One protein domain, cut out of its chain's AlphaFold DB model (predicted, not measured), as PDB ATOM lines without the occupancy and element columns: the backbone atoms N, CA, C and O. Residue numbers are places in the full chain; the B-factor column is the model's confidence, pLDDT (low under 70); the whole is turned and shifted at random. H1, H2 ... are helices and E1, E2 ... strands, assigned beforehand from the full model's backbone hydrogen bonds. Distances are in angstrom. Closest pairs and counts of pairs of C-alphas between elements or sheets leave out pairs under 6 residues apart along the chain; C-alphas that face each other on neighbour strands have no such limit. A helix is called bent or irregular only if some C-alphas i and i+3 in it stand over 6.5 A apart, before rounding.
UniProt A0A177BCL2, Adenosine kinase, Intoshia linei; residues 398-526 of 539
ATOM      1  N   SER A 398     -46.038   6.253 -44.433       79.81
ATOM      2  CA  SER A 398     -47.137   7.115 -44.000       79.81
ATOM      3  C   SER A 398     -47.524   8.153 -45.046       79.81
ATOM      4  O   SER A 398     -48.711   8.337 -45.308       79.81
ATOM      5  N   LEU A 399     -46.551   8.777 -45.713       85.31
ATOM      6  CA  LEU A 399     -46.828   9.752 -46.768       85.31
ATOM      7  C   LEU A 399     -47.593   9.123 -47.947       85.31
ATOM      8  O   LEU A 399     -48.527   9.729 -48.469       85.31
ATOM      9  N   ASN A 400     -47.261   7.889 -48.330       85.56
ATOM     10  CA  ASN A 400     -47.952   7.159 -49.392       85.56
ATOM     11  C   ASN A 400     -49.419   6.877 -49.039       85.56
ATOM     12  O   ASN A 400     -50.296   7.081 -49.879       85.56
ATOM     13  N   VAL A 401     -49.693   6.464 -47.796       84.62
ATOM     14  CA  VAL A 401     -51.065   6.250 -47.305       84.62
ATOM     15  C   VAL A 401     -51.858   7.554 -47.344       84.62
ATOM     16  O   VAL A 401     -52.955   7.591 -47.898       84.62
ATOM     17  N   LEU A 402     -51.298   8.643 -46.815       86.94
ATOM     18  CA  LEU A 402     -51.986   9.932 -46.745       86.94
ATOM     19  C   LEU A 402     -52.240  10.536 -48.127       86.94
ATOM     20  O   LEU A 402     -53.319  11.069 -48.370       86.94
ATOM     21  N   ARG A 403     -51.299  10.403 -49.067       86.50
ATOM     22  CA  ARG A 403     -51.504  10.826 -50.460       86.50
ATOM     23  C   ARG A 403     -52.611  10.026 -51.145       86.50
ATOM     24  O   ARG A 403     -53.427  10.613 -51.849       86.50
ATOM     25  N   MET A 404     -52.669   8.712 -50.916       86.44
ATOM     26  CA  MET A 404     -53.737   7.861 -51.447       86.44
ATOM     27  C   MET A 404     -55.100   8.238 -50.857       86.44
ATOM     28  O   MET A 404     -56.067   8.400 -51.595       86.44
ATOM     29  N   LEU A 405     -55.178   8.447 -49.541       85.56
ATOM     30  CA  LEU A 405     -56.405   8.895 -48.883       85.56
ATOM     31  C   LEU A 405     -56.858  10.265 -49.401       85.56
ATOM     32  O   LEU A 405     -58.033  10.440 -49.707       85.56
ATOM     33  N   GLN A 406     -55.932  11.212 -49.564       86.62
ATOM     34  CA  GLN A 406     -56.224  12.546 -50.095       86.62
ATOM     35  C   GLN A 406     -56.771  12.471 -51.530       86.62
ATOM     36  O   GLN A 406     -57.664  13.241 -51.888       86.62
ATOM     37  N   TRP A 407     -56.277  11.526 -52.332       82.75
ATOM     38  CA  TRP A 407     -56.787  11.257 -53.675       82.75
ATOM     39  C   TRP A 407     -58.188  10.624 -53.659       82.75
ATOM     40  O   TRP A 407     -59.058  11.072 -54.399       82.75
ATOM     41  N   ILE A 408     -58.433   9.639 -52.786       86.31
ATOM     42  CA  ILE A 408     -59.733   8.951 -52.667       86.31
ATOM     43  C   ILE A 408     -60.831   9.892 -52.157       86.31
ATOM     44  O   ILE A 408     -61.941   9.871 -52.682       86.31
ATOM     45  N   ILE A 409     -60.535  10.709 -51.141       84.69
ATOM     46  CA  ILE A 409     -61.502  11.643 -50.539       84.69
ATOM     47  C   ILE A 409     -61.945  12.705 -51.558       84.69
ATOM     48  O   ILE A 409     -63.061  13.204 -51.468       84.69
ATOM     49  N   ASN A 410     -61.098  13.022 -52.548       76.56
ATOM     50  CA  ASN A 410     -61.387  13.947 -53.650       76.56
ATOM     51  C   ASN A 410     -61.863  15.354 -53.208       76.56
ATOM     52  O   ASN A 410     -62.446  16.106 -53.987       76.56
ATOM     53  N   GLU A 411     -61.560  15.746 -51.968       84.19
ATOM     54  CA  GLU A 411     -61.740  17.096 -51.433       84.19
ATOM     55  C   GLU A 411     -60.374  17.668 -51.069       84.19
ATOM     56  O   GLU A 411     -59.605  17.054 -50.331       84.19
ATOM     57  N   LYS A 412     -60.041  18.845 -51.600       81.69
ATOM     58  CA  LYS A 412     -58.699  19.426 -51.455       81.69
ATOM     59  C   LYS A 412     -58.399  19.790 -50.001       81.69
ATOM     60  O   LYS A 412     -59.224  20.415 -49.341       81.69
ATOM     61  N   ASN A 413     -57.157  19.554 -49.569       80.56
ATOM     62  CA  ASN A 413     -56.615  20.033 -48.296       80.56
ATOM     63  C   ASN A 413     -57.307  19.482 -47.033       80.56
ATOM     64  O   ASN A 413     -57.293  20.154 -45.990       80.56
ATOM     65  N   CYS A 414     -57.891  18.286 -47.130       83.81
ATOM     66  CA  CYS A 414     -58.551  17.591 -46.022       83.81
ATOM     67  C   CYS A 414     -57.573  16.763 -45.175       83.81
ATOM     68  O   CYS A 414     -57.900  16.394 -44.050       83.81
ATOM     69  N   ILE A 415     -56.365  16.502 -45.686       87.19
ATOM     70  CA  ILE A 415     -55.307  15.784 -44.975       87.19
ATOM     71  C   ILE A 415     -54.094  16.695 -44.780       87.19
ATOM     72  O   ILE A 415     -53.663  17.385 -45.709       87.19
ATOM     73  N   ALA A 416     -53.541  16.677 -43.565       88.19
ATOM     74  CA  ALA A 416     -52.290  17.334 -43.207       88.19
ATOM     75  C   ALA A 416     -51.197  16.299 -42.892       88.19
ATOM     76  O   ALA A 416     -51.472  15.264 -42.286       88.19
ATOM     77  N   TYR A 417     -49.961  16.585 -43.293       88.38
ATOM     78  CA  TYR A 417     -48.778  15.769 -43.032       88.38
ATOM     79  C   TYR A 417     -47.652  16.634 -42.467       88.38
ATOM     80  O   TYR A 417     -47.368  17.701 -43.012       88.38
ATOM     81  N   ALA A 418     -47.011  16.167 -41.396       87.81
ATOM     82  CA  ALA A 418     -45.880  16.839 -40.768       87.81
ATOM     83  C   ALA A 418     -44.643  15.934 -40.758       87.81
ATOM     84  O   ALA A 418     -44.745  14.757 -40.406       87.81
ATOM     85  N   SER A 419     -43.485  16.465 -41.162       87.81
ATOM     86  CA  SER A 419     -42.201  15.748 -41.125       87.81
ATOM     87  C   SER A 419     -41.008  16.719 -41.170       87.81
ATOM     88  O   SER A 419     -41.201  17.927 -41.064       87.81
ATOM     89  N   CYS A 420     -39.787  16.211 -41.354       89.69
ATOM     90  CA  CYS A 420     -38.567  17.004 -41.517       89.69
ATOM     91  C   CYS A 420     -37.855  16.644 -42.832       89.69
ATOM     92  O   CYS A 420     -37.772  15.472 -43.203       89.69
ATOM     93  N   ILE A 421     -37.362  17.655 -43.547       92.62
ATOM     94  CA  ILE A 421     -36.636  17.534 -44.823       92.62
ATOM     95  C   ILE A 421     -35.336  18.333 -44.773       92.62
ATOM     96  O   ILE A 421     -35.196  19.250 -43.969       92.62
ATOM     97  N   GLY A 422     -34.385  18.004 -45.642       90.25
ATOM     98  CA  GLY A 422     -33.156  18.776 -45.787       90.25
ATOM     99  C   GLY A 422     -33.401  20.088 -46.528       90.25
ATOM    100  O   GLY A 422     -34.376  20.246 -47.272       90.25
ATOM    101  N   ASN A 423     -32.491  21.044 -46.349       90.69
ATOM    102  CA  ASN A 423     -32.448  22.257 -47.165       90.69
ATOM    103  C   ASN A 423     -31.787  21.999 -48.534       90.69
ATOM    104  O   ASN A 423     -30.739  22.561 -48.843       90.69
ATOM    105  N   ASP A 424     -32.385  21.116 -49.333       85.69
ATOM    106  CA  ASP A 424     -31.858  20.656 -50.620       85.69
ATOM    107  C   ASP A 424     -32.936  20.575 -51.718       85.69
ATOM    108  O   ASP A 424     -34.123  20.870 -51.512       85.69
ATOM    109  N   GLU A 425     -32.496  20.241 -52.933       81.81
ATOM    110  CA  GLU A 425     -33.351  20.144 -54.116       81.81
ATOM    111  C   GLU A 425     -34.381  19.018 -53.964       81.81
ATOM    112  O   GLU A 425     -35.551  19.199 -54.299       81.81
ATOM    113  N   GLU A 426     -33.992  17.890 -53.378       86.06
ATOM    114  CA  GLU A 426     -34.866  16.759 -53.081       86.06
ATOM    115  C   GLU A 426     -36.002  17.164 -52.128       86.06
ATOM    116  O   GLU A 426     -37.172  16.869 -52.389       86.06
ATOM    117  N   GLY A 427     -35.701  17.924 -51.071       88.38
ATOM    118  CA  GLY A 427     -36.701  18.477 -50.157       88.38
ATOM    119  C   GLY A 427     -37.613  19.504 -50.832       88.38
ATOM    120  O   GLY A 427     -38.813  19.595 -50.544       88.38
ATOM    121  N   ARG A 428     -37.087  20.290 -51.779       86.69
ATOM    122  CA  ARG A 428     -37.896  21.190 -52.619       86.69
ATOM    123  C   ARG A 428     -38.860  20.409 -53.517       86.69
ATOM    124  O   ARG A 428     -40.045  20.745 -53.550       86.69
ATOM    125  N   GLN A 429     -38.390  19.362 -54.191       84.25
ATOM    126  CA  GLN A 429     -39.216  18.502 -55.044       84.25
ATOM    127  C   GLN A 429     -40.300  17.785 -54.237       84.25
ATOM    128  O   GLN A 429     -41.465  17.791 -54.638       84.25
ATOM    129  N   LEU A 430     -39.967  17.261 -53.049       88.06
ATOM    130  CA  LEU A 430     -40.934  16.591 -52.177       88.06
ATOM    131  C   LEU A 430     -42.118  17.507 -51.824       88.06
ATOM    132  O   LEU A 430     -43.276  17.090 -51.917       88.06
ATOM    133  N   ARG A 431     -41.846  18.776 -51.489       88.31
ATOM    134  CA  ARG A 431     -42.880  19.793 -51.214       88.31
ATOM    135  C   ARG A 431     -43.771  20.068 -52.423       88.31
ATOM    136  O   ARG A 431     -44.993  20.156 -52.281       88.31
ATOM    137  N   ILE A 432     -43.173  20.188 -53.607       84.31
ATOM    138  CA  ILE A 432     -43.900  20.434 -54.858       84.31
ATOM    139  C   ILE A 432     -44.835  19.262 -55.172       84.31
ATOM    140  O   ILE A 432     -46.019  19.475 -55.435       84.31
ATOM    141  N   GLU A 433     -44.346  18.027 -55.087       83.75
ATOM    142  CA  GLU A 433     -45.134  16.828 -55.394       83.75
ATOM    143  C   GLU A 433     -46.259  16.567 -54.379       83.75
ATOM    144  O   GLU A 433     -47.369  16.161 -54.746       83.75
ATOM    145  N   CYS A 434     -46.027  16.864 -53.096       86.12
ATOM    146  CA  CYS A 434     -47.093  16.821 -52.096       86.12
ATOM    147  C   CYS A 434     -48.177  17.871 -52.383       86.12
ATOM    148  O   CYS A 434     -49.369  17.557 -52.327       86.12
ATOM    149  N   SER A 435     -47.776  19.081 -52.788       84.12
ATOM    150  CA  SER A 435     -48.705  20.160 -53.155       84.12
ATOM    151  C   SER A 435     -49.549  19.805 -54.385       84.12
ATOM    152  O   SER A 435     -50.755  20.067 -54.403       84.12
ATOM    153  N   LYS A 436     -48.957  19.136 -55.389       84.25
ATOM    154  CA  LYS A 436     -49.687  18.580 -56.549       84.25
ATOM    155  C   LYS A 436     -50.748  17.558 -56.137       84.25
ATOM    156  O   LYS A 436     -51.783  17.462 -56.786       84.25
ATOM    157  N   SER A 437     -50.512  16.832 -55.042       81.44
ATOM    158  CA  SER A 437     -51.457  15.864 -54.473       81.44
ATOM    159  C   SER A 437     -52.535  16.519 -53.587       81.44
ATOM    160  O   SER A 437     -53.314  15.803 -52.968       81.44
ATOM    161  N   HIS A 438     -52.579  17.857 -53.492       85.50
ATOM    162  CA  HIS A 438     -53.477  18.623 -52.611       85.50
ATOM    163  C   HIS A 438     -53.390  18.238 -51.123       85.50
ATOM    164  O   HIS A 438     -54.351  18.422 -50.372       85.50
ATOM    165  N   LEU A 439     -52.236  17.711 -50.709       86.25
ATOM    166  CA  LEU A 439     -51.917  17.396 -49.324       86.25
ATOM    167  C   LEU A 439     -51.367  18.658 -48.648       86.25
ATOM    168  O   LEU A 439     -50.424  19.263 -49.160       86.25
ATOM    169  N   LYS A 440     -51.907  19.042 -47.487       88.50
ATOM    170  CA  LYS A 440     -51.278  20.087 -46.667       88.50
ATOM    171  C   LYS A 440     -50.027  19.505 -46.028       88.50
ATOM    172  O   LYS A 440     -50.118  18.540 -45.278       88.50
ATOM    173  N   THR A 441     -48.868  20.083 -46.301       89.38
ATOM    174  CA  THR A 441     -47.614  19.639 -45.689       89.38
ATOM    175  C   THR A 441     -47.002  20.732 -44.846       89.38
ATOM    176  O   THR A 441     -46.841  21.848 -45.335       89.38
ATOM    177  N   ASN A 442     -46.593  20.385 -43.632       90.81
ATOM    178  CA  ASN A 442     -45.727  21.209 -42.811       90.81
ATOM    179  C   ASN A 442     -44.392  20.480 -42.637       90.81
ATOM    180  O   ASN A 442     -44.358  19.369 -42.116       90.81
ATOM    181  N   PHE A 443     -43.301  21.073 -43.108       91.69
ATOM    182  CA  PHE A 443     -41.985  20.452 -43.024       91.69
ATOM    183  C   PHE A 443     -41.027  21.321 -42.221       91.69
ATOM    184  O   PHE A 443     -40.817  22.484 -42.565       91.69
ATOM    185  N   GLU A 444     -40.406  20.731 -41.206       93.31
ATOM    186  CA  GLU A 444     -39.210  21.293 -40.589       93.31
ATOM    187  C   GLU A 444     -38.040  21.194 -41.570       93.31
ATOM    188  O   GLU A 444     -37.938  20.232 -42.337       93.31
ATOM    189  N   ILE A 445     -37.170  22.203 -41.565       93.06
ATOM    190  CA  ILE A 445     -35.982  22.226 -42.414       93.06
ATOM    191  C   ILE A 445     -34.768  21.885 -41.563       93.06
ATOM    192  O   ILE A 445     -34.356  22.673 -40.711       93.06
ATOM    193  N   SER A 446     -34.174  20.722 -41.819       88.38
ATOM    194  CA  SER A 446     -32.880  20.364 -41.259       88.38
ATOM    195  C   SER A 446     -31.758  21.067 -42.016       88.38
ATOM    196  O   SER A 446     -31.692  21.064 -43.248       88.38
ATOM    197  N   HIS A 447     -30.834  21.629 -41.242       86.31
ATOM    198  CA  HIS A 447     -29.544  22.120 -41.721       86.31
ATOM    199  C   HIS A 447     -28.404  21.122 -41.460       86.31
ATOM    200  O   HIS A 447     -27.258  21.421 -41.778       86.31
ATOM    201  N   LYS A 448     -28.704  19.963 -40.854       81.31
ATOM    202  CA  LYS A 448     -27.713  18.943 -40.476       81.31
ATOM    203  C   LYS A 448     -27.641  17.801 -41.481       81.31
ATOM    204  O   LYS A 448     -26.548  17.376 -41.829       81.31
ATOM    205  N   ASN A 449     -28.791  17.308 -41.936       78.75
ATOM    206  CA  ASN A 449     -28.879  16.179 -42.860       78.75
ATOM    207  C   ASN A 449     -29.625  16.570 -44.141       78.75
ATOM    208  O   ASN A 449     -30.504  17.433 -44.129       78.75
ATOM    209  N   SER A 450     -29.303  15.891 -45.242       87.50
ATOM    210  CA  SER A 450     -30.057  15.983 -46.497       87.50
ATOM    211  C   SER A 450     -31.407  15.272 -46.389       87.50
ATOM    212  O   SER A 450     -31.596  14.403 -45.537       87.50
ATOM    213  N   THR A 451     -32.352  15.598 -47.267       89.56
ATOM    214  CA  THR A 451     -33.658  14.937 -47.363       89.56
ATOM    215  C   THR A 451     -33.486  13.422 -47.505       89.56
ATOM    216  O   THR A 451     -32.601  12.945 -48.214       89.56
ATOM    217  N   GLY A 452     -34.312  12.655 -46.788       86.19
ATOM    218  CA  GLY A 452     -34.283  11.193 -46.841       86.19
ATOM    219  C   GLY A 452     -34.656  10.659 -48.225       86.19
ATOM    220  O   GLY A 452     -35.539  11.198 -48.891       86.19
ATOM    221  N   ILE A 453     -34.004   9.578 -48.654       83.19
ATOM    222  CA  ILE A 453     -34.196   8.973 -49.976       83.19
ATOM    223  C   ILE A 453     -34.361   7.461 -49.821       83.19
ATOM    224  O   ILE A 453     -33.585   6.796 -49.131       83.19
ATOM    225  N   CYS A 454     -35.362   6.907 -50.502       81.81
ATOM    226  CA  CYS A 454     -35.585   5.470 -50.620       81.81
ATOM    227  C   CYS A 454     -35.452   5.048 -52.085       81.81
ATOM    228  O   CYS A 454     -36.203   5.515 -52.940       81.81
ATOM    229  N   CYS A 455     -34.518   4.147 -52.369       77.00
ATOM    230  CA  CYS A 455     -34.311   3.568 -53.688       77.00
ATOM    231  C   CYS A 455     -35.083   2.251 -53.804       77.00
ATOM    232  O   CYS A 455     -34.781   1.292 -53.088       77.00
ATOM    233  N   ALA A 456     -36.041   2.186 -54.732       76.12
ATOM    234  CA  ALA A 456     -36.732   0.955 -55.101       76.12
ATOM    235  C   ALA A 456     -36.096   0.340 -56.351       76.12
ATOM    236  O   ALA A 456     -36.260   0.831 -57.466       76.12
ATOM    237  N   MET A 457     -35.360  -0.751 -56.162       70.62
ATOM    238  CA  MET A 457     -34.656  -1.446 -57.235       70.62
ATOM    239  C   MET A 457     -35.577  -2.468 -57.882       70.62
ATOM    240  O   MET A 457     -36.044  -3.377 -57.203       70.62
ATOM    241  N   ILE A 458     -35.819  -2.336 -59.188       69.62
ATOM    242  CA  ILE A 458     -36.685  -3.242 -59.947       69.62
ATOM    243  C   ILE A 458     -35.823  -4.052 -60.916       69.62
ATOM    244  O   ILE A 458     -35.459  -3.574 -61.989       69.62
ATOM    245  N   SER A 459     -35.515  -5.303 -60.564       63.50
ATOM    246  CA  SER A 459     -34.796  -6.201 -61.477       63.50
ATOM    247  C   SER A 459     -35.741  -6.800 -62.527       63.50
ATOM    248  O   SER A 459     -36.809  -7.323 -62.195       63.50
ATOM    249  N   LYS A 460     -35.342  -6.763 -63.807       58.25
ATOM    250  CA  LYS A 460     -35.998  -7.498 -64.904       58.25
ATOM    251  C   LYS A 460     -35.411  -8.909 -65.019       58.25
ATOM    252  O   LYS A 460     -34.850  -9.265 -66.054       58.25
ATOM    253  N   ASP A 461     -35.538  -9.724 -63.978       55.56
ATOM    254  CA  ASP A 461     -35.316 -11.161 -64.141       55.56
ATOM    255  C   ASP A 461     -36.552 -11.777 -64.820       55.56
ATOM    256  O   ASP A 461     -37.685 -11.586 -64.380       55.56
ATOM    257  N   ARG A 462     -36.354 -12.503 -65.928       53.03
ATOM    258  CA  ARG A 462     -37.442 -13.165 -66.670       53.03
ATOM    259  C   ARG A 462     -38.072 -14.322 -65.886       53.03
ATOM    260  O   ARG A 462     -39.148 -14.773 -66.269       53.03
ATOM    261  N   LYS A 463     -37.418 -14.816 -64.828       53.66
ATOM    262  CA  LYS A 463     -37.851 -16.008 -64.082       53.66
ATOM    263  C   LYS A 463     -38.643 -15.701 -62.806       53.66
ATOM    264  O   LYS A 463     -39.436 -16.536 -62.380       53.66
ATOM    265  N   TYR A 464     -38.486 -14.504 -62.243       49.47
ATOM    266  CA  TYR A 464     -39.181 -14.053 -61.036       49.47
ATOM    267  C   TYR A 464     -39.863 -12.716 -61.332       49.47
ATOM    268  O   TYR A 464     -39.219 -11.781 -61.798       49.47
ATOM    269  N   ARG A 465     -41.178 -12.606 -61.096       49.66
ATOM    270  CA  ARG A 465     -41.893 -11.320 -61.190       49.66
ATOM    271  C   ARG A 465     -41.118 -10.280 -60.367       49.66
ATOM    272  O   ARG A 465     -40.973 -10.495 -59.173       49.66
ATOM    273  N   LYS A 466     -40.609  -9.224 -61.024       52.94
ATOM    274  CA  LYS A 466     -39.951  -8.019 -60.468       52.94
ATOM    275  C   LYS A 466     -39.474  -8.182 -59.017       52.94
ATOM    276  O   LYS A 466     -40.233  -7.899 -58.093       52.94
ATOM    277  N   VAL A 467     -38.219  -8.580 -58.812       51.94
ATOM    278  CA  VAL A 467     -37.612  -8.479 -57.476       51.94
ATOM    279  C   VAL A 467     -37.526  -6.993 -57.133       51.94
ATOM    280  O   VAL A 467     -36.827  -6.253 -57.831       51.94
ATOM    281  N   LEU A 468     -38.290  -6.571 -56.120       59.44
ATOM    282  CA  LEU A 468     -38.220  -5.241 -55.530       59.44
ATOM    283  C   LEU A 468     -37.321  -5.320 -54.297       59.44
ATOM    284  O   LEU A 468     -37.639  -6.017 -53.336       59.44
ATOM    285  N   SER A 469     -36.202  -4.610 -54.314       68.44
ATOM    286  CA  SER A 469     -35.385  -4.403 -53.116       68.44
ATOM    287  C   SER A 469     -35.385  -2.922 -52.772       68.44
ATOM    288  O   SER A 469     -35.261  -2.081 -53.661       68.44
ATOM    289  N   LEU A 470     -35.554  -2.608 -51.489       72.31
ATOM    290  CA  LEU A 470     -35.579  -1.238 -50.985       72.31
ATOM    291  C   LEU A 470     -34.267  -0.945 -50.258       72.31
ATOM    292  O   LEU A 470     -33.850  -1.721 -49.402       72.31
ATOM    293  N   ALA A 471     -33.642   0.185 -50.569       70.69
ATOM    294  CA  ALA A 471     -32.520   0.729 -49.809       70.69
ATOM    295  C   ALA A 471     -32.881   2.148 -49.367       70.69
ATOM    296  O   ALA A 471     -33.169   2.995 -50.209       70.69
ATOM    297  N   THR A 472     -32.898   2.408 -48.058       75.06
ATOM    298  CA  THR A 472     -33.396   3.677 -47.508       75.06
ATOM    299  C   THR A 472     -32.321   4.376 -46.693       75.06
ATOM    300  O   THR A 472     -31.797   3.797 -45.746       75.06
ATOM    301  N   ASN A 473     -32.045   5.636 -47.025       77.75
ATOM    302  CA  ASN A 473     -31.371   6.582 -46.147       77.75
ATOM    303  C   ASN A 473     -32.435   7.517 -45.553       77.75
ATOM    304  O   ASN A 473     -33.094   8.250 -46.288       77.75
ATOM    305  N   LEU A 474     -32.621   7.486 -44.231       78.56
ATOM    306  CA  LEU A 474     -33.669   8.263 -43.559       78.56
ATOM    307  C   LEU A 474     -33.422   9.785 -43.604       78.56
ATOM    308  O   LEU A 474     -34.385  10.552 -43.530       78.56
ATOM    309  N   GLY A 475     -32.164  10.221 -43.746       85.06
ATOM    310  CA  GLY A 475     -31.788  11.634 -43.856       85.06
ATOM    311  C   GLY A 475     -32.378  12.527 -42.755       85.06
ATOM    312  O   GLY A 475     -32.525  12.107 -41.605       85.06
ATOM    313  N   ALA A 476     -32.766  13.743 -43.146       88.25
ATOM    314  CA  ALA A 476     -33.325  14.813 -42.319       88.25
ATOM    315  C   ALA A 476     -34.568  14.425 -41.526       88.25
ATOM    316  O   ALA A 476     -34.851  15.043 -40.506       88.25
ATOM    317  N   THR A 477     -35.278  13.370 -41.930       83.94
ATOM    318  CA  THR A 477     -36.406  12.850 -41.154       83.94
ATOM    319  C   THR A 477     -35.955  12.588 -39.714       83.94
ATOM    320  O   THR A 477     -36.648  12.949 -38.773       83.94
ATOM    321  N   GLN A 478     -34.746  12.065 -39.500       79.56
ATOM    322  CA  GLN A 478     -34.226  11.776 -38.157       79.56
ATOM    323  C   GLN A 478     -34.007  13.010 -37.266       79.56
ATOM    324  O   GLN A 478     -33.875  12.847 -36.054       79.56
ATOM    325  N   ASP A 479     -34.005  14.212 -37.841       83.62
ATOM    326  CA  ASP A 479     -33.755  15.466 -37.128       83.62
ATOM    327  C   ASP A 479     -35.023  16.137 -36.600       83.62
ATOM    328  O   ASP A 479     -34.919  17.202 -35.993       83.62
ATOM    329  N   ILE A 480     -36.204  15.556 -36.845       84.19
ATOM    330  CA  ILE A 480     -37.470  16.178 -36.458       84.19
ATOM    331  C   ILE A 480     -37.499  16.503 -34.960       84.19
ATOM    332  O   ILE A 480     -37.239  15.642 -34.112       84.19
ATOM    333  N   SER A 481     -37.814  17.752 -34.632       85.25
ATOM    334  CA  SER A 481     -37.799  18.234 -33.257       85.25
ATOM    335  C   SER A 481     -39.168  18.111 -32.583       85.25
ATOM    336  O   SER A 481     -40.229  18.230 -33.204       85.25
ATOM    337  N   GLU A 482     -39.154  17.890 -31.267       82.56
ATOM    338  CA  GLU A 482     -40.376  17.926 -30.457       82.56
ATOM    339  C   GLU A 482     -41.030  19.318 -30.505       82.56
ATOM    340  O   GLU A 482     -42.250  19.429 -30.614       82.56
ATOM    341  N   GLU A 483     -40.216  20.379 -30.505       85.94
ATOM    342  CA  GLU A 483     -40.670  21.768 -30.618       85.94
ATOM    343  C   GLU A 483     -41.449  22.011 -31.916       85.94
ATOM    344  O   GLU A 483     -42.546  22.573 -31.882       85.94
ATOM    345  N   PHE A 484     -40.942  21.527 -33.053       88.44
ATOM    346  CA  PHE A 484     -41.644  21.621 -34.327       88.44
ATOM    347  C   PHE A 484     -42.975  20.863 -34.306       88.44
ATOM    348  O   PHE A 484     -44.011  21.403 -34.714       88.44
ATOM    349  N   MET A 485     -42.986  19.625 -33.807       82.94
ATOM    350  CA  MET A 485     -44.214  18.829 -33.741       82.94
ATOM    351  C   MET A 485     -45.278  19.461 -32.836       82.94
ATOM    352  O   MET A 485     -46.470  19.352 -33.122       82.94
ATOM    353  N   LEU A 486     -44.855  20.180 -31.795       83.56
ATOM    354  CA  LEU A 486     -45.721  20.932 -30.886       83.56
ATOM    355  C   LEU A 486     -45.914  22.402 -31.296       83.56
ATOM    356  O   LEU A 486     -46.463  23.191 -30.520       83.56
ATOM    357  N   SER A 487     -45.513  22.787 -32.509       87.69
ATOM    358  CA  SER A 487     -45.696  24.150 -33.008       87.69
ATOM    359  C   SER A 487     -47.182  24.547 -33.069       87.69
ATOM    360  O   SER A 487     -48.054  23.690 -33.268       87.69
ATOM    361  N   PRO A 488     -47.514  25.848 -32.946       88.38
ATOM    362  CA  PRO A 488     -48.899  26.319 -32.993       88.38
ATOM    363  C   PRO A 488     -49.670  25.854 -34.234       88.38
ATOM    364  O   PRO A 488     -50.863  25.562 -34.143       88.38
ATOM    365  N   GLU A 489     -48.993  25.747 -35.379       87.75
ATOM    366  CA  GLU A 489     -49.584  25.273 -36.627       87.75
ATOM    367  C   GLU A 489     -49.956  23.784 -36.558       87.75
ATOM    368  O   GLU A 489     -51.111  23.425 -36.806       87.75
ATOM    369  N   ASN A 490     -49.022  22.921 -36.144       85.56
ATOM    370  CA  ASN A 490     -49.272  21.483 -36.010       85.56
ATOM    371  C   ASN A 490     -50.341  21.192 -34.947       85.56
ATOM    372  O   ASN A 490     -51.247  20.387 -35.174       85.56
ATOM    373  N   LEU A 491     -50.320  21.922 -33.828       83.44
ATOM    374  CA  LEU A 491     -51.360  21.842 -32.803       83.44
ATOM    375  C   LEU A 491     -52.735  22.288 -33.319       83.44
ATOM    376  O   LEU A 491     -53.754  21.728 -32.909       83.44
ATOM    377  N   ASN A 492     -52.797  23.278 -34.212       84.69
ATOM    378  CA  ASN A 492     -54.052  23.695 -34.831       84.69
ATOM    379  C   ASN A 492     -54.619  22.607 -35.756       84.69
ATOM    380  O   ASN A 492     -55.823  22.348 -35.722       84.69
ATOM    381  N   TYR A 493     -53.774  21.921 -36.533       83.31
ATOM    382  CA  TYR A 493     -54.214  20.760 -37.312       83.31
ATOM    383  C   TYR A 493     -54.723  19.641 -36.401       83.31
ATOM    384  O   TYR A 493     -55.830  19.145 -36.613       83.31
ATOM    385  N   LEU A 494     -53.987  19.300 -35.341       76.38
ATOM    386  CA  LEU A 494     -54.367  18.243 -34.395       76.38
ATOM    387  C   LEU A 494     -55.721  18.506 -33.715       76.38
ATOM    388  O   LEU A 494     -56.540  17.595 -33.606       76.38
ATOM    389  N   LYS A 495     -55.999  19.754 -33.309       78.62
ATOM    390  CA  LYS A 495     -57.289  20.137 -32.703       78.62
ATOM    391  C   LYS A 495     -58.477  19.910 -33.639       78.62
ATOM    392  O   LYS A 495     -59.523  19.436 -33.199       78.62
ATOM    393  N   ASN A 496     -58.310  20.241 -34.916       77.88
ATOM    394  CA  ASN A 496     -59.375  20.177 -35.919       77.88
ATOM    395  C   ASN A 496     -59.478  18.804 -36.605       77.88
ATOM    396  O   ASN A 496     -60.341  18.599 -37.454       77.88
ATOM    397  N   THR A 497     -58.611  17.858 -36.238       77.38
ATOM    398  CA  THR A 497     -58.547  16.531 -36.846       77.38
ATOM    399  C   THR A 497     -59.376  15.513 -36.057       77.38
ATOM    400  O   THR A 497     -59.418  15.513 -34.820       77.38
ATOM    401  N   ASN A 498     -60.057  14.623 -36.785       74.94
ATOM    402  CA  ASN A 498     -60.821  13.511 -36.209       74.94
ATOM    403  C   ASN A 498     -60.065  12.179 -36.239       74.94
ATOM    404  O   ASN A 498     -60.367  11.304 -35.437       74.94
ATOM    405  N   VAL A 499     -59.085  12.035 -37.134       75.81
ATOM    406  CA  VAL A 499     -58.285  10.817 -37.300       75.81
ATOM    407  C   VAL A 499     -56.810  11.191 -37.365       75.81
ATOM    408  O   VAL A 499     -56.396  11.909 -38.271       75.81
ATOM    409  N   PHE A 500     -56.019  10.687 -36.423       74.75
ATOM    410  CA  PHE A 500     -54.568  10.847 -36.412       74.75
ATOM    411  C   PHE A 500     -53.906   9.534 -36.843       74.75
ATOM    412  O   PHE A 500     -54.197   8.481 -36.278       74.75
ATOM    413  N   TYR A 501     -53.044   9.587 -37.862       75.50
ATOM    414  CA  TYR A 501     -52.346   8.421 -38.406       75.50
ATOM    415  C   TYR A 501     -50.841   8.560 -38.185       75.50
ATOM    416  O   TYR A 501     -50.235   9.538 -38.622       75.50
ATOM    417  N   ILE A 502     -50.241   7.567 -37.532       71.56
ATOM    418  CA  ILE A 502     -48.814   7.539 -37.214       71.56
ATOM    419  C   ILE A 502     -48.224   6.172 -37.557       71.56
ATOM    420  O   ILE A 502     -48.831   5.135 -37.303       71.56
ATOM    421  N   THR A 503     -47.023   6.169 -38.128       66.56
ATOM    422  CA  THR A 503     -46.223   4.958 -38.347       66.56
ATOM    423  C   THR A 503     -44.983   5.050 -37.471       66.56
ATOM    424  O   THR A 503     -44.174   5.958 -37.663       66.56
ATOM    425  N   VAL A 504     -44.827   4.143 -36.509       56.81
ATOM    426  CA  VAL A 504     -43.675   4.156 -35.598       56.81
ATOM    427  C   VAL A 504     -42.487   3.464 -36.268       56.81
ATOM    428  O   VAL A 504     -42.587   2.303 -36.655       56.81
ATOM    429  N   ILE A 505     -41.358   4.166 -36.379       49.97
ATOM    430  CA  ILE A 505     -40.049   3.565 -36.672       49.97
ATOM    431  C   ILE A 505     -39.243   3.592 -35.369       49.97
ATOM    432  O   ILE A 505     -39.160   4.615 -34.693       49.97
ATOM    433  N   THR A 506     -38.698   2.440 -34.988       43.16
ATOM    434  CA  THR A 506     -38.122   2.116 -33.673       43.16
ATOM    435  C   THR A 506     -36.741   2.737 -33.417       43.16
ATOM    436  O   THR A 506     -35.801   2.017 -33.102       43.16
ATOM    437  N   ASN A 507     -36.601   4.061 -33.520       44.66
ATOM    438  CA  ASN A 507     -35.461   4.780 -32.939       44.66
ATOM    439  C   ASN A 507     -35.940   5.623 -31.745       44.66
ATOM    440  O   ASN A 507     -36.960   6.305 -31.835       44.66
ATOM    441  N   CYS A 508     -35.227   5.550 -30.613       40.59
ATOM    442  CA  CYS A 508     -35.668   6.035 -29.293       40.59
ATOM    443  C   CYS A 508     -36.224   7.473 -29.260       40.59
ATOM    444  O   CYS A 508     -37.146   7.740 -28.494       40.59
ATOM    445  N   SER A 509     -35.722   8.387 -30.093       49.75
ATOM    446  CA  SER A 509     -36.199   9.776 -30.191       49.75
ATOM    447  C   SER A 509     -37.635   9.886 -30.727       49.75
ATOM    448  O   SER A 509     -38.420  10.696 -30.238       49.75
ATOM    449  N   TYR A 510     -38.027   9.020 -31.665       55.31
ATOM    450  CA  TYR A 510     -39.374   9.010 -32.245       55.31
ATOM    451  C   TYR A 510     -40.445   8.497 -31.285       55.31
ATOM    452  O   TYR A 510     -41.589   8.951 -31.339       55.31
ATOM    453  N   GLY A 511     -40.080   7.569 -30.396       59.06
ATOM    454  CA  GLY A 511     -40.986   7.055 -29.368       59.06
ATOM    455  C   GLY A 511     -41.419   8.145 -28.388       59.06
ATOM    456  O   GLY A 511     -42.603   8.242 -28.072       59.06
ATOM    457  N   VAL A 512     -40.482   9.005 -27.973       59.41
ATOM    458  CA  VAL A 512     -40.748  10.125 -27.054       59.41
ATOM    459  C   VAL A 512     -41.660  11.162 -27.706       59.41
ATOM    460  O   VAL A 512     -42.692  11.499 -27.137       59.41
ATOM    461  N   ILE A 513     -41.351  11.589 -28.934       62.84
ATOM    462  CA  ILE A 513     -42.169  12.569 -29.668       62.84
ATOM    463  C   ILE A 513     -43.587  12.030 -29.911       62.84
ATOM    464  O   ILE A 513     -44.572  12.731 -29.676       62.84
ATOM    465  N   SER A 514     -43.706  10.766 -30.331       65.50
ATOM    466  CA  SER A 514     -45.007  10.117 -30.542       65.50
ATOM    467  C   SER A 514     -45.825  10.078 -29.251       65.50
ATOM    468  O   SER A 514     -47.017  10.374 -29.271       65.50
ATOM    469  N   HIS A 515     -45.182   9.759 -28.124       68.69
ATOM    470  CA  HIS A 515     -45.825   9.751 -26.814       68.69
ATOM    471  C   HIS A 515     -46.296  11.152 -26.402       68.69
ATOM    472  O   HIS A 515     -47.471  11.313 -26.081       68.69
ATOM    473  N   SER A 516     -45.436  12.172 -26.503       68.56
ATOM    474  CA  SER A 516     -45.782  13.567 -26.190       68.56
ATOM    475  C   SER A 516     -46.991  14.065 -26.991       68.56
ATOM    476  O   SER A 516     -47.893  14.693 -26.430       68.56
ATOM    477  N   ILE A 517     -47.058  13.753 -28.291       70.75
ATOM    478  CA  ILE A 517     -48.184  14.136 -29.161       70.75
ATOM    479  C   ILE A 517     -49.467  13.400 -28.758       70.75
ATOM    480  O   ILE A 517     -50.511  14.039 -28.606       70.75
ATOM    481  N   CYS A 518     -49.398  12.079 -28.556       70.62
ATOM    482  CA  CYS A 518     -50.545  11.274 -28.130       70.62
ATOM    483  C   CYS A 518     -51.104  11.771 -26.789       70.62
ATOM    484  O   CYS A 518     -52.301  12.038 -26.686       70.62
ATOM    485  N   SER A 519     -50.236  12.009 -25.800       70.38
ATOM    486  CA  SER A 519     -50.631  12.560 -24.502       70.38
ATOM    487  C   SER A 519     -51.241  13.959 -24.618       70.38
ATOM    488  O   SER A 519     -52.173  14.288 -23.884       70.38
ATOM    489  N   HIS A 520     -50.764  14.804 -25.537       70.12
ATOM    490  CA  HIS A 520     -51.372  16.116 -25.769       70.12
ATOM    491  C   HIS A 520     -52.784  16.002 -26.355       70.12
ATOM    492  O   HIS A 520     -53.679  16.758 -25.969       70.12
ATOM    493  N   TRP A 521     -52.990  15.067 -27.286       68.31
ATOM    494  CA  TRP A 521     -54.276  14.870 -27.950       68.31
ATOM    495  C   TRP A 521     -55.329  14.296 -26.993       68.31
ATOM    496  O   TRP A 521     -56.430  14.845 -26.919       68.31
ATOM    497  N   GLU A 522     -54.970  13.297 -26.182       68.44
ATOM    498  CA  GLU A 522     -55.845  12.729 -25.143       68.44
ATOM    499  C   GLU A 522     -56.277  13.795 -24.123       68.44
ATOM    500  O   GLU A 522     -57.471  13.963 -23.865       68.44
ATOM    501  N   ASN A 523     -55.324  14.577 -23.601       67.50
ATOM    502  CA  ASN A 523     -55.582  15.524 -22.513       67.50
ATOM    503  C   ASN A 523     -56.345  16.790 -22.937       67.50
ATOM    504  O   ASN A 523     -57.065  17.364 -22.121       67.50
ATOM    505  N   LYS A 524     -56.185  17.271 -24.180       62.09
ATOM    506  CA  LYS A 524     -56.823  18.527 -24.635       62.09
ATOM    507  C   LYS A 524     -58.004  18.350 -25.577       62.09
ATOM    508  O   LYS A 524     -58.841  19.248 -25.626       62.09
ATOM    509  N   ALA A 525     -58.069  17.267 -26.353       58.56
ATOM    510  CA  ALA A 525     -59.158  17.073 -27.311       58.56
ATOM    511  C   ALA A 525     -60.325  16.258 -26.737       58.56
ATOM    512  O   ALA A 525     -61.385  16.239 -27.356       58.56
ATOM    513  N   ASN A 526     -60.160  15.618 -25.568       59.28
ATOM    514  CA  ASN A 526     -61.159  14.730 -24.960       59.28
ATOM    515  C   ASN A 526     -61.600  13.601 -25.928       59.28
ATOM    516  O   ASN A 526     -62.762  13.196 -25.954       59.28
TER     517      ASN A 526
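This is residues 398 to 526 of the 539 residues of the protein "Adenosine kinase" of Intoshia linei (UniProt A0A177BCL2). A small core is built on a pair of parallel strands, E1 and E2, with H2 over one side and the short helices H4 and H5 over the other; the hairpin of E3 and E4 reaches away from it as a long arm. H1 lies beside E1, H3 sits near the last residues of E1 and E2, and the long helix H6 lies beyond H4 and H5. The printed part has 129 residues, with six named helices and four named strands in the order H1 E1 H2 E2 E3 E4 H3 H4 H5 H6, a mixed class. The two-stranded sheets are E1 and E2, parallel, and E3 and E4, antiparallel. The whole is only just compact, close to loose, with a radius of gyration of the C-alphas of 16.5 A, and it is elongated, spanning 56 by 36 by 27 A.

H1, residues 398 to 409, begins with C-alpha 398 at (-47.137, 7.115, -44.000) and is 16.4 A long. E1 is residues 416 to 422, 19.4 A; H2 is residues 425 to 436, 16.6 A; E2 is residues 440 to 446, 19.2 A. E3, residues 453 to 459, is 19.0 A long, and E4, residues 467 to 473, is 19.9 A, with C-alpha 467 at (-37.612, -8.479, -57.476). H3 is residues 475 to 479, 8.0 A; H4 is residues 482 to 485, 5.1 A; H5 is residues 488 to 496, 12.5 A. H6, residues 508 to 525, is 26.0 A long and ends with C-alpha 525 at (-59.158, 17.073, -27.311). H3 is neither bent nor irregular, but only just: C-alphas 475 and 478 are 6.2 A apart.

E1 and E2 are parallel at 24 degrees, with N 417 and O 440 at 2.8 A within hydrogen-bond range. E1, H2 and E2 form a strand-helix-strand unit, two parallel neighbour strands with a helix between, and its crossover is right-handed. The closest C-alphas of H2 and E2 are those of Cys 434 and Thr 441, 7.0 A. H1 and H2 are close but not clearly touching, Arg 403 to Cys 434 at 7.6 A between C-alphas. The closest C-alphas of E1 and H3 are those of Cys 420 and Thr 477, 4.7 A; those of E1 and H5 are Ala 416 and Tyr 493, 7.1 A. H6 only just touches H4, with residues 513 to 517 alone and 3 pairs of C-alphas within 8 A, closest Glu 482 and Ile 513 at 5.7 A. It only just touches H5 too, with residues 521 to 525 alone and 3 such pairs, closest Lys 495 and Ala 525 at 6.5 A, at a steep tilt of 55 degrees, the same way. The hairpin E3 and E4 is antiparallel at 163 degrees, with N 455 and O 471 at 2.8 A within hydrogen-bond range; E4 and H6 are apart. Every O i to N i+4 pair is within hydrogen-bond range in H1, H2 and H5; H6 has 13 of 14, H3 has 0 of 1 but 2 of 2 O i to N i+3 pairs, and H4 is too short for an O i to N i+4 pair.

The two C-alphas farthest apart are those of Arg 462 and Lys 524, 56.1 A. The printed part has no cut, and the one long link is H5 to H6, 11 residues. The mean pLDDT of the printed part is 77.1, and it is under 70 in residues 458 to 469, 503 to 516 and 521 to 526.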